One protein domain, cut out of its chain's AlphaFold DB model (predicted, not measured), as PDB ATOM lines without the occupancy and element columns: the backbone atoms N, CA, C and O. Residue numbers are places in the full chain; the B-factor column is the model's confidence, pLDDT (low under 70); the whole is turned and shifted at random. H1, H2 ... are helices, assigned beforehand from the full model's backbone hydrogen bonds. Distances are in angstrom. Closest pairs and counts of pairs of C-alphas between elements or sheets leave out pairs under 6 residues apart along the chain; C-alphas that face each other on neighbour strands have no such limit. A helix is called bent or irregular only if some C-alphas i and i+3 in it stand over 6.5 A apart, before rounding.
ATOM      1  N   VAL A 133     183.210 130.792 194.763       90.81
ATOM      2  CA  VAL A 133     183.266 132.239 194.987       90.81
ATOM      3  C   VAL A 133     181.910 132.679 195.525       90.81
ATOM      4  O   VAL A 133     180.880 132.344 194.941       90.81
ATOM      5  N   ASP A 134     181.890 133.396 196.647       92.19
ATOM      6  CA  ASP A 134     180.658 134.003 197.147       92.19
ATOM      7  C   ASP A 134     180.223 135.200 196.281       92.19
ATOM      8  O   ASP A 134     180.976 135.714 195.449       92.19
ATOM      9  N   LYS A 135     178.971 135.631 196.453       93.81
ATOM     10  CA  LYS A 135     178.377 136.679 195.619       93.81
ATOM     11  C   LYS A 135     179.078 138.025 195.776       93.81
ATOM     12  O   LYS A 135     179.302 138.698 194.774       93.81
ATOM     13  N   ASP A 136     179.469 138.394 196.989       94.56
ATOM     14  CA  ASP A 136     180.084 139.694 197.256       94.56
ATOM     15  C   ASP A 136     181.464 139.784 196.600       94.56
ATOM     16  O   ASP A 136     181.776 140.751 195.907       94.56
ATOM     17  N   LEU A 137     182.281 138.737 196.730       95.69
ATOM     18  CA  LEU A 137     183.572 138.655 196.057       95.69
ATOM     19  C   LEU A 137     183.423 138.647 194.530       95.69
ATOM     20  O   LEU A 137     184.210 139.292 193.838       95.69
ATOM     21  N   PHE A 138     182.418 137.951 193.993       95.88
ATOM     22  CA  PHE A 138     182.119 137.982 192.561       95.88
ATOM     23  C   PHE A 138     181.790 139.401 192.074       95.88
ATOM     24  O   PHE A 138     182.318 139.833 191.048       95.88
ATOM     25  N   LEU A 139     180.963 140.140 192.819       95.88
ATOM     26  CA  LEU A 139     180.602 141.519 192.486       95.88
ATOM     27  C   LEU A 139     181.798 142.473 192.604       95.88
ATOM     28  O   LEU A 139     181.975 143.319 191.735       95.88
ATOM     29  N   ASN A 140     182.675 142.295 193.594       97.19
ATOM     30  CA  ASN A 140     183.914 143.072 193.684       97.19
ATOM     31  C   ASN A 140     184.822 142.838 192.465       97.19
ATOM     32  O   ASN A 140     185.339 143.783 191.876       97.19
ATOM     33  N   ARG A 141     184.962 141.587 192.009       96.50
ATOM     34  CA  ARG A 141     185.719 141.273 190.782       96.50
ATOM     35  C   ARG A 141     185.094 141.902 189.539       96.50
ATOM     36  O   ARG A 141     185.822 142.397 188.681       96.50
ATOM     37  N   LYS A 142     183.759 141.933 189.468       96.25
ATOM     38  CA  LYS A 142     183.028 142.647 188.418       96.25
ATOM     39  C   LYS A 142     183.352 144.139 188.423       96.25
ATOM     40  O   LYS A 142     183.654 144.677 187.368       96.25
ATOM     41  N   ILE A 143     183.319 144.792 189.587       96.75
ATOM     42  CA  ILE A 143     183.629 146.226 189.717       96.75
ATOM     43  C   ILE A 143     185.033 146.522 189.187       96.75
ATOM     44  O   ILE A 143     185.202 147.462 188.417       96.75
ATOM     45  N   ILE A 144     186.026 145.695 189.528       97.31
ATOM     46  CA  ILE A 144     187.386 145.895 189.019       97.31
ATOM     47  C   ILE A 144     187.489 145.655 187.512       97.31
ATOM     48  O   ILE A 144     188.158 146.413 186.812       97.31
ATOM     49  N   PHE A 145     186.812 144.630 186.996       95.50
ATOM     50  CA  PHE A 145     186.764 144.383 185.558       95.50
ATOM     51  C   PHE A 145     186.112 145.546 184.793       95.50
ATOM     52  O   PHE A 145     186.657 145.998 183.786       95.50
ATOM     53  N   ASP A 146     184.986 146.059 185.293       96.06
ATOM     54  CA  ASP A 146     184.289 147.207 184.714       96.06
ATOM     55  C   ASP A 146     185.177 148.460 184.780       96.06
ATOM     56  O   ASP A 146     185.341 149.137 183.770       96.06
ATOM     57  N   PHE A 147     185.833 148.726 185.917       95.38
ATOM     58  CA  PHE A 147     186.770 149.845 186.065       95.38
ATOM     59  C   PHE A 147     187.921 149.788 185.071       95.38
ATOM     60  O   PHE A 147     188.224 150.788 184.424       95.38
ATOM     61  N   TRP A 148     188.550 148.623 184.917       94.94
ATOM     62  CA  TRP A 148     189.635 148.443 183.959       94.94
ATOM     63  C   TRP A 148     189.217 148.843 182.539       94.94
ATOM     64  O   TRP A 148     189.982 149.493 181.823       94.94
ATOM     65  N   TYR A 149     187.995 148.477 182.151       94.44
ATOM     66  CA  TYR A 149     187.446 148.776 180.836       94.44
ATOM     67  C   TYR A 149     186.977 150.234 180.695       94.44
ATOM     68  O   TYR A 149     187.203 150.855 179.658       94.44
ATOM     69  N   ASP A 150     186.350 150.787 181.732       94.44
ATOM     70  CA  ASP A 150     185.700 152.099 181.705       94.44
ATOM     71  C   ASP A 150     186.642 153.263 182.034       94.44
ATOM     72  O   ASP A 150     186.312 154.414 181.742       94.44
ATOM     73  N   HIS A 151     187.810 152.989 182.629       92.50
ATOM     74  CA  HIS A 151     188.745 154.007 183.129       92.50
ATOM     75  C   HIS A 151     189.063 155.126 182.121       92.50
ATOM     76  O   HIS A 151     188.964 156.285 182.526       92.50
ATOM     77  N   PRO A 152     189.351 154.856 180.828       90.69
ATOM     78  CA  PRO A 152     189.609 155.927 179.861       90.69
ATOM     79  C   PRO A 152     188.435 156.905 179.715       90.69
ATOM     80  O   PRO A 152     188.631 158.116 179.679       90.69
ATOM     81  N   THR A 153     187.200 156.398 179.685       90.44
ATOM     82  CA  THR A 153     186.001 157.242 179.576       90.44
ATOM     83  C   THR A 153     185.684 157.949 180.887       90.44
ATOM     84  O   THR A 153     185.195 159.072 180.869       90.44
ATOM     85  N   ILE A 154     185.979 157.336 182.035       88.81
ATOM     86  CA  ILE A 154     185.827 158.000 183.336       88.81
ATOM     87  C   ILE A 154     186.759 159.209 183.433       88.81
ATOM     88  O   ILE A 154     186.324 160.265 183.888       88.81
ATOM     89  N   GLN A 155     188.003 159.088 182.956       85.31
ATOM     90  CA  GLN A 155     188.933 160.218 182.897       85.31
ATOM     91  C   GLN A 155     188.388 161.361 182.026       85.31
ATOM     92  O   GLN A 155     188.413 162.511 182.453       85.31
ATOM     93  N   GLU A 156     187.839 161.048 180.851       85.00
ATOM     94  CA  GLU A 156     187.254 162.049 179.950       85.00
ATOM     95  C   GLU A 156     185.991 162.699 180.538       85.00
ATOM     96  O   GLU A 156     185.810 163.914 180.467       85.00
ATOM     97  N   LEU A 157     185.102 161.911 181.152       81.62
ATOM     98  CA  LEU A 157     183.894 162.435 181.791       81.62
ATOM     99  C   LEU A 157     184.246 163.386 182.933       81.62
ATOM    100  O   LEU A 157     183.628 164.444 183.052       81.62
ATOM    101  N   PHE A 158     185.247 163.029 183.737       81.75
ATOM    102  CA  PHE A 158     185.733 163.851 184.838       81.75
ATOM    103  C   PHE A 158     186.208 165.232 184.364       81.75
ATOM    104  O   PHE A 158     185.857 166.247 184.962       81.75
ATOM    105  N   GLU A 159     186.935 165.288 183.247       79.31
ATOM    106  CA  GLU A 159     187.461 166.538 182.686       79.31
ATOM    107  C   GLU A 159     186.351 167.485 182.178       79.31
ATOM    108  O   GLU A 159     186.565 168.693 182.091       79.31
ATOM    109  N   ASN A 160     185.141 166.967 181.924       78.69
ATOM    110  CA  ASN A 160     184.056 167.695 181.257       78.69
ATOM    111  C   ASN A 160     182.839 168.053 182.138       78.69
ATOM    112  O   ASN A 160     181.967 168.792 181.687       78.69
ATOM    113  N   THR A 161     182.717 167.535 183.367       75.12
ATOM    114  CA  THR A 161     181.434 167.550 184.115       75.12
ATOM    115  C   THR A 161     181.341 168.539 185.286       75.12
ATOM    116  O   THR A 161     180.288 168.641 185.919       75.12
ATOM    117  N   GLY A 162     182.386 169.325 185.561       77.50
ATOM    118  CA  GLY A 162     182.363 170.318 186.645       77.50
ATOM    119  C   GLY A 162     182.100 169.691 188.025       77.50
ATOM    120  O   GLY A 162     182.488 168.555 188.278       77.50
ATOM    121  N   SER A 163     181.439 170.418 188.935       78.19
ATOM    122  CA  SER A 163     181.263 169.993 190.337       78.19
ATOM    123  C   SER A 163     180.398 168.740 190.522       78.19
ATOM    124  O   SER A 163     180.741 167.882 191.327       78.19
ATOM    125  N   GLU A 164     179.305 168.600 189.761       77.44
ATOM    126  CA  GLU A 164     178.442 167.405 189.808       77.44
ATOM    127  C   GLU A 164     179.198 166.155 189.325       77.44
ATOM    128  O   GLU A 164     178.994 165.047 189.821       77.44
ATOM    129  N   GLY A 165     180.124 166.338 188.380       80.44
ATOM    130  CA  GLY A 165     181.046 165.304 187.927       80.44
ATOM    131  C   GLY A 165     181.943 164.750 189.025       80.44
ATOM    132  O   GLY A 165     182.109 163.535 189.134       80.44
ATOM    133  N   VAL A 166     182.491 165.643 189.855       85.69
ATOM    134  CA  VAL A 166     183.417 165.296 190.943       85.69
ATOM    135  C   VAL A 166     182.742 164.389 191.970       85.69
ATOM    136  O   VAL A 166     183.309 163.360 192.321       85.69
ATOM    137  N   GLU A 167     181.525 164.717 192.413       84.81
ATOM    138  CA  GLU A 167     180.798 163.919 193.417       84.81
ATOM    139  C   GLU A 167     180.497 162.500 192.917       84.81
ATOM    140  O   GLU A 167     180.716 161.511 193.620       84.81
ATOM    141  N   LYS A 168     180.057 162.383 191.661       82.88
ATOM    142  CA  LYS A 168     179.755 161.090 191.035       82.88
ATOM    143  C   LYS A 168     181.010 160.239 190.856       82.88
ATOM    144  O   LYS A 168     180.988 159.040 191.137       82.88
ATOM    145  N   CYS A 169     182.100 160.859 190.405       87.25
ATOM    146  CA  CYS A 169     183.387 160.186 190.255       87.25
ATOM    147  C   CYS A 169     183.970 159.760 191.606       87.25
ATOM    148  O   CYS A 169     184.574 158.695 191.675       87.25
ATOM    149  N   ASP A 170     183.748 160.528 192.674       89.44
ATOM    150  CA  ASP A 170     184.189 160.164 194.020       89.44
ATOM    151  C   ASP A 170     183.468 158.924 194.554       89.44
ATOM    152  O   ASP A 170     184.119 157.980 194.997       89.44
ATOM    153  N   SER A 171     182.134 158.876 194.448       88.19
ATOM    154  CA  SER A 171     181.375 157.681 194.845       88.19
ATOM    155  C   SER A 171     181.849 156.447 194.076       88.19
ATOM    156  O   SER A 171     182.039 155.386 194.663       88.19
ATOM    157  N   TYR A 172     182.074 156.588 192.770       89.81
ATOM    158  CA  TYR A 172     182.574 155.491 191.950       89.81
ATOM    159  C   TYR A 172     184.003 155.077 192.336       89.81
ATOM    160  O   TYR A 172     184.290 153.888 192.442       89.81
ATOM    161  N   TYR A 173     184.893 156.040 192.596       93.31
ATOM    162  CA  TYR A 173     186.244 155.776 193.090       93.31
ATOM    163  C   TYR A 173     186.219 154.978 194.402       93.31
ATOM    164  O   TYR A 173     186.949 153.995 194.529       93.31
ATOM    165  N   GLN A 174     185.356 155.351 195.350       94.62
ATOM    166  CA  GLN A 174     185.211 154.647 196.627       94.62
ATOM    167  C   GLN A 174     184.779 153.188 196.430       94.62
ATOM    168  O   GLN A 174     185.371 152.294 197.040       94.62
ATOM    169  N   ASP A 175     183.815 152.934 195.539       93.88
ATOM    170  CA  ASP A 175     183.360 151.579 195.215       93.88
ATOM    171  C   ASP A 175     184.484 150.730 194.598       93.88
ATOM    172  O   ASP A 175     184.693 149.580 194.996       93.88
ATOM    173  N   VAL A 176     185.245 151.293 193.652       96.38
ATOM    174  CA  VAL A 176     186.372 150.589 193.018       96.38
ATOM    175  C   VAL A 176     187.500 150.343 194.020       96.38
ATOM    176  O   VAL A 176     188.053 149.243 194.040       96.38
ATOM    177  N   ASN A 177     187.825 151.310 194.884       97.31
ATOM    178  CA  ASN A 177     188.857 151.132 195.906       97.31
ATOM    179  C   ASN A 177     188.470 150.035 196.914       97.31
ATOM    180  O   ASN A 177     189.273 149.147 197.203       97.31
ATOM    181  N   ALA A 178     187.221 150.027 197.389       97.56
ATOM    182  CA  ALA A 178     186.725 148.975 198.275       97.56
ATOM    183  C   ALA A 178     186.763 147.590 197.604       97.56
ATOM    184  O   ALA A 178     187.189 146.601 198.214       97.56
ATOM    185  N   ALA A 179     186.373 147.511 196.327       97.88
ATOM    186  CA  ALA A 179     186.464 146.282 195.549       97.88
ATOM    187  C   ALA A 179     187.919 145.820 195.368       97.88
ATOM    188  O   ALA A 179     188.195 144.621 195.466       97.88
ATOM    189  N   TYR A 180     188.853 146.751 195.155       98.06
ATOM    190  CA  TYR A 180     190.277 146.465 194.989       98.06
ATOM    191  C   TYR A 180     190.833 145.822 196.259       98.06
ATOM    192  O   TYR A 180     191.418 144.743 196.194       98.06
ATOM    193  N   GLU A 181     190.570 146.418 197.424       97.94
ATOM    194  CA  GLU A 181     190.994 145.881 198.721       97.94
ATOM    195  C   GLU A 181     190.397 144.493 198.997       97.94
ATOM    196  O   GLU A 181     191.089 143.587 199.476       97.94
ATOM    197  N   ALA A 182     189.116 144.293 198.670       97.38
ATOM    198  CA  ALA A 182     188.440 143.013 198.855       97.38
ATOM    199  C   ALA A 182     189.044 141.905 197.974       97.38
ATOM    200  O   ALA A 182     189.298 140.793 198.459       97.38
ATOM    201  N   VAL A 183     189.303 142.204 196.696       96.62
ATOM    202  CA  VAL A 183     189.934 141.273 195.751       96.62
ATOM    203  C   VAL A 183     191.383 140.999 196.149       96.62
ATOM    204  O   VAL A 183     191.790 139.837 196.180       96.62
ATOM    205  N   ASP A 184     192.139 142.020 196.545       96.75
ATOM    206  CA  ASP A 184     193.540 141.870 196.931       96.75
ATOM    207  C   ASP A 184     193.709 141.007 198.187       96.75
ATOM    208  O   ASP A 184     194.498 140.055 198.222       96.75
ATOM    209  N   LYS A 185     192.873 141.253 199.201       96.12
ATOM    210  CA  LYS A 185     192.811 140.430 200.413       96.12
ATOM    211  C   LYS A 185     192.451 138.980 200.098       96.12
ATOM    212  O   LYS A 185     192.949 138.068 200.762       96.12
ATOM    213  N   ASN A 186     191.569 138.751 199.124       94.44
ATOM    214  CA  ASN A 186     191.221 137.406 198.685       94.44
ATOM    215  C   ASN A 186     192.403 136.720 197.988       94.44
ATOM    216  O   ASN A 186     192.752 135.604 198.373       94.44
ATOM    217  N   CYS A 187     193.046 137.396 197.038       94.50
ATOM    218  CA  CYS A 187     194.142 136.837 196.248       94.50
ATOM    219  C   CYS A 187     195.447 136.653 197.027       94.50
ATOM    220  O   CYS A 187     196.222 135.754 196.720       94.50
ATOM    221  N   THR A 188     195.648 137.407 198.105       93.50
ATOM    222  CA  THR A 188     196.757 137.168 199.042       93.50
ATOM    223  C   THR A 188     196.566 135.867 199.835       93.50
ATOM    224  O   THR A 188     197.529 135.194 200.192       93.50
ATOM    225  N   LYS A 189     195.314 135.492 200.132       89.12
ATOM    226  CA  LYS A 189     194.985 134.300 200.935       89.12
ATOM    227  C   LYS A 189     194.770 133.047 200.098       89.12
ATOM    228  O   LYS A 189     194.977 131.942 200.592       89.12
ATOM    229  N   LYS A 190     194.271 133.211 198.874       84.31
ATOM    230  CA  LYS A 190     193.851 132.122 197.995       84.31
ATOM    231  C   LYS A 190     194.534 132.244 196.646       84.31
ATOM    232  O   LYS A 190     194.520 133.297 196.025       84.31
ATOM    233  N   ASN A 191     195.024 131.119 196.142       81.81
ATOM    234  CA  ASN A 191     195.675 131.047 194.840       81.81
ATOM    235  C   ASN A 191     194.707 130.548 193.746       81.81
ATOM    236  O   ASN A 191     194.979 129.557 193.061       81.81
ATOM    237  N   GLY A 192     193.541 131.199 193.643       87.44
ATOM    238  CA  GLY A 192     192.511 130.883 192.647       87.44
ATOM    239  C   GLY A 192     192.942 131.233 191.217       87.44
ATOM    240  O   GLY A 192     193.875 132.011 191.007       87.44
ATOM    241  N   ASN A 193     192.258 130.679 190.216       90.75
ATOM    242  CA  ASN A 193     192.543 130.955 188.804       90.75
ATOM    243  C   ASN A 193     192.313 132.423 188.439       90.75
ATOM    244  O   ASN A 193     193.069 132.962 187.633       90.75
ATOM    245  N   TYR A 194     191.333 133.088 189.058       92.81
ATOM    246  CA  TYR A 194     191.177 134.535 188.943       92.81
ATOM    247  C   TYR A 194     192.451 135.253 189.372       92.81
ATOM    248  O   TYR A 194     192.977 136.069 188.623       92.81
ATOM    249  N   CYS A 195     192.997 134.896 190.531       93.88
ATOM    250  CA  CYS A 195     194.188 135.547 191.054       93.88
ATOM    251  C   CYS A 195     195.411 135.309 190.160       93.88
ATOM    252  O   CYS A 195     196.143 136.238 189.845       93.88
ATOM    253  N   LYS A 196     195.578 134.085 189.650       92.19
ATOM    254  CA  LYS A 196     196.694 133.725 188.760       92.19
ATOM    255  C   LYS A 196     196.629 134.382 187.383       92.19
ATOM    256  O   LYS A 196     197.671 134.687 186.815       92.19
ATOM    257  N   LYS A 197     195.428 134.516 186.814       89.56
ATOM    258  CA  LYS A 197     195.245 134.971 185.426       89.56
ATOM    259  C   LYS A 197     194.922 136.454 185.322       89.56
ATOM    260  O   LYS A 197     195.442 137.123 184.439       89.56
ATOM    261  N   MET A 198     194.067 136.948 186.213       90.19
ATOM    262  CA  MET A 198     193.561 138.320 186.192       90.19
ATOM    263  C   MET A 198     194.123 139.190 187.316       90.19
ATOM    264  O   MET A 198     194.101 140.399 187.169       90.19
ATOM    265  N   TRP A 199     194.625 138.644 188.425       95.12
ATOM    266  CA  TRP A 199     195.201 139.442 189.525       95.12
ATOM    267  C   TRP A 199     196.716 139.268 189.642       95.12
ATOM    268  O   TRP A 199     197.260 139.086 190.728       95.12
ATOM    269  N   THR A 200     197.406 139.278 188.502       94.38
ATOM    270  CA  THR A 200     198.872 139.237 188.478       94.38
ATOM    271  C   THR A 200     199.447 140.522 189.067       94.38
ATOM    272  O   THR A 200     198.804 141.566 188.986       94.38
ATOM    273  N   GLU A 201     200.672 140.481 189.595       93.94
ATOM    274  CA  GLU A 201     201.334 141.682 190.140       93.94
ATOM    275  C   GLU A 201     201.342 142.845 189.138       93.94
ATOM    276  O   GLU A 201     201.051 143.981 189.497       93.94
ATOM    277  N   THR A 202     201.579 142.557 187.854       95.31
ATOM    278  CA  THR A 202     201.529 143.567 186.792       95.31
ATOM    279  C   THR A 202     200.139 144.182 186.648       95.31
ATOM    280  O   THR A 202     200.018 145.403 186.633       95.31
ATOM    281  N   HIS A 203     199.084 143.370 186.532       94.44
ATOM    282  CA  HIS A 203     197.734 143.900 186.317       94.44
ATOM    283  C   HIS A 203     197.197 144.600 187.571       94.44
ATOM    284  O   HIS A 203     196.602 145.671 187.475       94.44
ATOM    285  N   LYS A 204     197.491 144.048 188.754       95.56
ATOM    286  CA  LYS A 204     197.235 144.677 190.050       95.56
ATOM    287  C   LYS A 204     197.869 146.067 190.118       95.56
ATOM    288  O   LYS A 204     197.168 147.025 190.436       95.56
ATOM    289  N   GLN A 205     199.154 146.192 189.771       97.12
ATOM    290  CA  GLN A 205     199.843 147.482 189.770       97.12
ATOM    291  C   GLN A 205     199.207 148.460 188.777       97.12
ATOM    292  O   GLN A 205     198.964 149.605 189.128       97.12
ATOM    293  N   GLN A 206     198.848 148.012 187.573       96.94
ATOM    294  CA  GLN A 206     198.192 148.881 186.591       96.94
ATOM    295  C   GLN A 206     196.830 149.399 187.075       96.94
ATOM    296  O   GLN A 206     196.492 150.557 186.837       96.94
ATOM    297  N   ILE A 207     196.036 148.561 187.747       96.62
ATOM    298  CA  ILE A 207     194.768 148.987 188.355       96.62
ATOM    299  C   ILE A 207     195.034 149.980 189.492       96.62
ATOM    300  O   ILE A 207     194.339 150.990 189.589       96.62
ATOM    301  N   HIS A 208     196.049 149.722 190.317       97.12
ATOM    302  CA  HIS A 208     196.450 150.615 191.399       97.12
ATOM    303  C   HIS A 208     196.884 151.993 190.884       97.12
ATOM    304  O   HIS A 208     196.387 153.003 191.372       97.12
ATOM    305  N   ASP A 209     197.726 152.045 189.850       97.25
ATOM    306  CA  ASP A 209     198.186 153.296 189.239       97.25
ATOM    307  C   ASP A 209     197.005 154.101 188.669       97.25
ATOM    308  O   ASP A 209     196.909 155.312 188.858       97.25
ATOM    309  N   LYS A 210     196.049 153.422 188.015       96.00
ATOM    310  CA  LYS A 210     194.815 154.041 187.503       96.00
ATOM    311  C   LYS A 210     193.927 154.599 188.616       96.00
ATOM    312  O   LYS A 210     193.319 155.654 188.431       96.00
ATOM    313  N   LEU A 211     193.835 153.894 189.745       95.88
ATOM    314  CA  LEU A 211     193.116 154.350 190.936       95.88
ATOM    315  C   LEU A 211     193.783 155.585 191.554       95.88
ATOM    316  O   LEU A 211     193.092 156.555 191.848       95.88
ATOM    317  N   GLN A 212     195.111 155.577 191.695       96.62
ATOM    318  CA  GLN A 212     195.872 156.713 192.222       96.62
ATOM    319  C   GLN A 212     195.775 157.954 191.329       96.62
ATOM    320  O   GLN A 212     195.639 159.068 191.836       96.62
ATOM    321  N   ASP A 213     195.810 157.777 190.005       94.06
ATOM    322  CA  ASP A 213     195.587 158.870 189.056       94.06
ATOM    323  C   ASP A 213     194.189 159.481 189.233       94.06
ATOM    324  O   ASP A 213     194.059 160.697 189.385       94.06
ATOM    325  N   LEU A 214     193.146 158.643 189.301       92.44
ATOM    326  CA  LEU A 214     191.775 159.111 189.509       92.44
ATOM    327  C   LEU A 214     191.621 159.855 190.845       92.44
ATOM    328  O   LEU A 214     191.004 160.919 190.880       92.44
ATOM    329  N   GLN A 215     192.218 159.338 191.922       94.81
ATOM    330  CA  GLN A 215     192.226 159.996 193.229       94.81
ATOM    331  C   GLN A 215     192.900 161.371 193.170       94.81
ATOM    332  O   GLN A 215     192.330 162.365 193.613       94.81
ATOM    333  N   SER A 216     194.089 161.441 192.569       93.94
ATOM    334  CA  SER A 216     194.854 162.686 192.458       93.94
ATOM    335  C   SER A 216     194.080 163.751 191.678       93.94
ATOM    336  O   SER A 216     194.062 164.924 192.057       93.94
ATOM    337  N   LYS A 217     193.391 163.344 190.605       91.38
ATOM    338  CA  LYS A 217     192.507 164.221 189.831       91.38
ATOM    339  C   LYS A 217     191.325 164.721 190.669       91.38
ATOM    340  O   LYS A 217     191.054 165.922 190.665       91.38
ATOM    341  N   LEU A 218     190.654 163.833 191.409       91.38
ATOM    342  CA  LEU A 218     189.545 164.187 192.306       91.38
ATOM    343  C   LEU A 218     189.968 165.221 193.358       91.38
ATOM    344  O   LEU A 218     189.260 166.209 193.566       91.38
ATOM    345  N   ASP A 219     191.130 165.030 193.978       93.44
ATOM    346  CA  ASP A 219     191.649 165.943 194.997       93.44
ATOM    347  C   ASP A 219     191.986 167.317 194.403       93.44
ATOM    348  O   ASP A 219     191.539 168.341 194.927       93.44
ATOM    349  N   ALA A 220     192.647 167.355 193.241       91.69
ATOM    350  CA  ALA A 220     192.926 168.605 192.535       91.69
ATOM    351  C   ALA A 220     191.642 169.373 192.163       91.69
ATOM    352  O   ALA A 220     191.583 170.601 192.288       91.69
ATOM    353  N   ALA A 221     190.583 168.674 191.738       90.19
ATOM    354  CA  ALA A 221     189.306 169.318 191.435       90.19
ATOM    355  C   ALA A 221     188.620 169.882 192.685       90.19
ATOM    356  O   ALA A 221     188.107 171.003 192.641       90.19
ATOM    357  N   ARG A 222     188.652 169.161 193.813       90.38
ATOM    358  CA  ARG A 222     188.122 169.659 195.094       90.38
ATOM    359  C   ARG A 222     188.846 170.916 195.555       90.38
ATOM    360  O   ARG A 222     188.195 171.884 195.949       90.38
ATOM    361  N   GLU A 223     190.174 170.928 195.479       92.50
ATOM    362  CA  GLU A 223     190.979 172.105 195.813       92.50
ATOM    363  C   GLU A 223     190.640 173.292 194.903       92.50
ATOM    364  O   GLU A 223     190.426 174.411 195.385       92.50
ATOM    365  N   GLY A 224     190.507 173.048 193.596       90.25
ATOM    366  CA  GLY A 224     190.089 174.054 192.622       90.25
ATOM    367  C   GLY A 224     188.709 174.645 192.928       90.25
ATOM    368  O   GLY A 224     188.535 175.866 192.879       90.25
ATOM    369  N   MET A 225     187.739 173.805 193.303       87.88
ATOM    370  CA  MET A 225     186.394 174.235 193.700       87.88
ATOM    371  C   MET A 225     186.417 175.096 194.968       87.88
ATOM    372  O   MET A 225     185.835 176.182 194.979       87.88
ATOM    373  N   GLN A 226     187.149 174.674 196.004       91.19
ATOM    374  CA  GLN A 226     187.288 175.445 197.245       91.19
ATOM    375  C   GLN A 226     187.966 176.801 197.008       91.19
ATOM    376  O   GLN A 226     187.571 177.818 197.585       91.19
ATOM    377  N   LEU A 227     188.986 176.851 196.147       93.38
ATOM    378  CA  LEU A 227     189.657 178.100 195.791       93.38
ATOM    379  C   LEU A 227     188.726 179.045 195.016       93.38
ATOM    380  O   LEU A 227     188.723 180.257 195.266       93.38
ATOM    381  N   ALA A 228     187.930 178.503 194.093       89.75
ATOM    382  CA  ALA A 228     186.955 179.271 193.328       89.75
ATOM    383  C   ALA A 228     185.872 179.876 194.234       89.75
ATOM    384  O   ALA A 228     185.576 181.066 194.104       89.75
ATOM    385  N   GLU A 229     185.351 179.100 195.186       90.88
ATOM    386  CA  GLU A 229     184.377 179.559 196.180       90.88
ATOM    387  C   GLU A 229     184.950 180.682 197.054       90.88
ATOM    388  O   GLU A 229     184.363 181.763 197.146       90.88
ATOM    389  N   ARG A 230     186.150 180.492 197.620       93.31
ATOM    390  CA  ARG A 230     186.830 181.530 198.419       93.31
ATOM    391  C   ARG A 230     187.040 182.818 197.623       93.31
ATOM    392  O   ARG A 230     186.813 183.911 198.136       93.31
ATOM    393  N   THR A 231     187.452 182.699 196.363       94.06
ATOM    394  CA  THR A 231     187.670 183.857 195.484       94.06
ATOM    395  C   THR A 231     186.361 184.584 195.170       94.06
ATOM    396  O   THR A 231     186.339 185.815 195.134       94.06
ATOM    397  N   ALA A 232     185.270 183.845 194.948       91.56
ATOM    398  CA  ALA A 232     183.950 184.419 194.706       91.56
ATOM    399  C   ALA A 232     183.438 185.183 195.938       91.56
ATOM    400  O   ALA A 232     183.035 186.340 195.805       91.56
ATOM    401  N   SER A 233     183.554 184.589 197.128       91.25
ATOM    402  CA  SER A 233     183.162 185.212 198.397       91.25
ATOM    403  C   SER A 233     183.943 186.498 198.684       91.25
ATOM    404  O   SER A 233     183.348 187.518 199.026       91.25
ATOM    405  N   THR A 234     185.263 186.509 198.466       93.19
ATOM    406  CA  THR A 234     186.077 187.725 198.643       93.19
ATOM    407  C   THR A 234     185.652 188.839 197.682       93.19
ATOM    408  O   THR A 234     185.486 189.983 198.101       93.19
ATOM    409  N   LYS A 235     185.407 188.516 196.405       93.31
ATOM    410  CA  LYS A 235     184.957 189.505 195.410       93.31
ATOM    411  C   LYS A 235     183.571 190.068 195.718       93.31
ATOM    412  O   LYS A 235     183.344 191.255 195.483       93.31
ATOM    413  N   LEU A 236     182.662 189.242 196.238       91.56
ATOM    414  CA  LEU A 236     181.338 189.684 196.674       91.56
ATOM    415  C   LEU A 236     181.456 190.687 197.828       91.56
ATOM    416  O   LEU A 236     180.942 191.798 197.722       91.56
ATOM    417  N   ASN A 237     182.229 190.346 198.863       90.38
ATOM    418  CA  ASN A 237     182.467 191.222 200.013       90.38
ATOM    419  C   ASN A 237     183.104 192.562 199.594       90.38
ATOM    420  O   ASN A 237     182.731 193.631 200.084       90.38
ATOM    421  N   GLU A 238     184.049 192.535 198.651       90.31
ATOM    422  CA  GLU A 238     184.637 193.754 198.091       90.31
ATOM    423  C   GLU A 238     183.605 194.608 197.344       90.31
ATOM    424  O   GLU A 238     183.584 195.832 197.521       90.31
ATOM    425  N   ALA A 239     182.747 193.993 196.525       87.56
ATOM    426  CA  ALA A 239     181.702 194.691 195.781       87.56
ATOM    427  C   ALA A 239     180.660 195.329 196.715       87.56
ATOM    428  O   ALA A 239     180.343 196.510 196.551       87.56
ATOM    429  N   GLU A 240     180.203 194.604 197.739       87.44
ATOM    430  CA  GLU A 240     179.292 195.125 198.764       87.44
ATOM    431  C   GLU A 240     179.910 196.301 199.527       87.44
ATOM    432  O   GLU A 240     179.279 197.348 199.695       87.44
ATOM    433  N   SER A 241     181.182 196.189 199.926       84.25
ATOM    434  CA  SER A 241     181.876 197.274 200.626       84.25
ATOM    435  C   SER A 241     181.972 198.553 199.779       84.25
ATOM    436  O   SER A 241     181.853 199.662 200.309       84.25
ATOM    437  N   LYS A 242     182.149 198.420 198.456       86.56
ATOM    438  CA  LYS A 242     182.181 199.551 197.516       86.56
ATOM    439  C   LYS A 242     180.791 200.156 197.314       86.56
ATOM    440  O   LYS A 242     180.671 201.379 197.322       86.56
TER     441      LYS A 242
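This is residues 133 to 242 of the 278 residues of the protein "KIR-like protein" of Plasmodium coatneyi (UniProt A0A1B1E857). A long helix, H4, runs back along H2, and its last part, residues 226 to 242, sticks out as a free arm beyond a body of helices. In that body the sharply bent helix H1 packs on H2 with both of its arms, H1a crossing H2 steeply and H1b folding back into H2 as a hairpin, while the short H3 sits at the turn from H2 to H4. The printed part has 110 residues with four named helices, in the order H1, H2, H3, H4, and no named strand; the class is all helix. The whole is loose, with a radius of gyration of the C-alphas of 19.0 A, and spans 70 by 22 by 18 A, the arm of H4 making much of the length.

H1, residues 135 to 160, begins with C-alpha 135 at (178.377, 136.679, 195.619). By its hydrogen bonds it was assigned as one helix, but it is bent: C-alphas 149 and 152 are 7.5 A apart. Its arms are H1a, residues 135 to 149, 21.1 A long, and H1b, residues 152 to 160, 13.1 A long. H2, residues 162 to 189, measures 40.8 A from C-alpha 162 at (182.363, 170.318, 186.645) to C-alpha 189. H3, residues 193 to 197, has five residues and measures 5.9 A. H4, residues 201 to 242, is the longest helix, 61.4 A, and ends with C-alpha 242 at (182.181, 199.551, 197.516).

H1a and H1b stand about perpendicular, only just, at 71 degrees. H1a touches H2, and H2 touches it with residues 175 to 183 alone; the closest C-alphas, of Asn 140 and Ala 179, are 4.5 A apart, and the two run opposite ways at a steep tilt of 56 degrees. H1b and H2 form a helical hairpin at a shallow tilt of 27 degrees; they touch, H2 with residues 165 to 169 alone, and their closest C-alphas, of Phe 158 and Gly 165, are 5.8 A apart. H4 touches H2 with residues 211 to 225 alone, opposite ways at a shallow tilt of 27 degrees; the closest C-alphas, of Val 166 and Leu 218, are 6.4 A apart. H1b and H4 are close but not clearly touching, with the C-alphas of Gln 155 and Leu 214 7.3 A apart. H3 touches no helix but is near H2, with the C-alphas of Cys 187 and Cys 195 5.4 A apart. Every O i to N i+4 pair is within hydrogen-bond range in H1a, H1b, H3 and H4, and 23 of 24 are in H2.

The two C-alphas farthest apart, of Asn 193 and Lys 242, are 69.9 A apart. Without residues 226 to 242, which stand free, the body spans 44 by 25 by 19 A. The three links are tight, and the printed part has no cut. The mean pLDDT of the printed part is 91.5, and no printed residue is under 70.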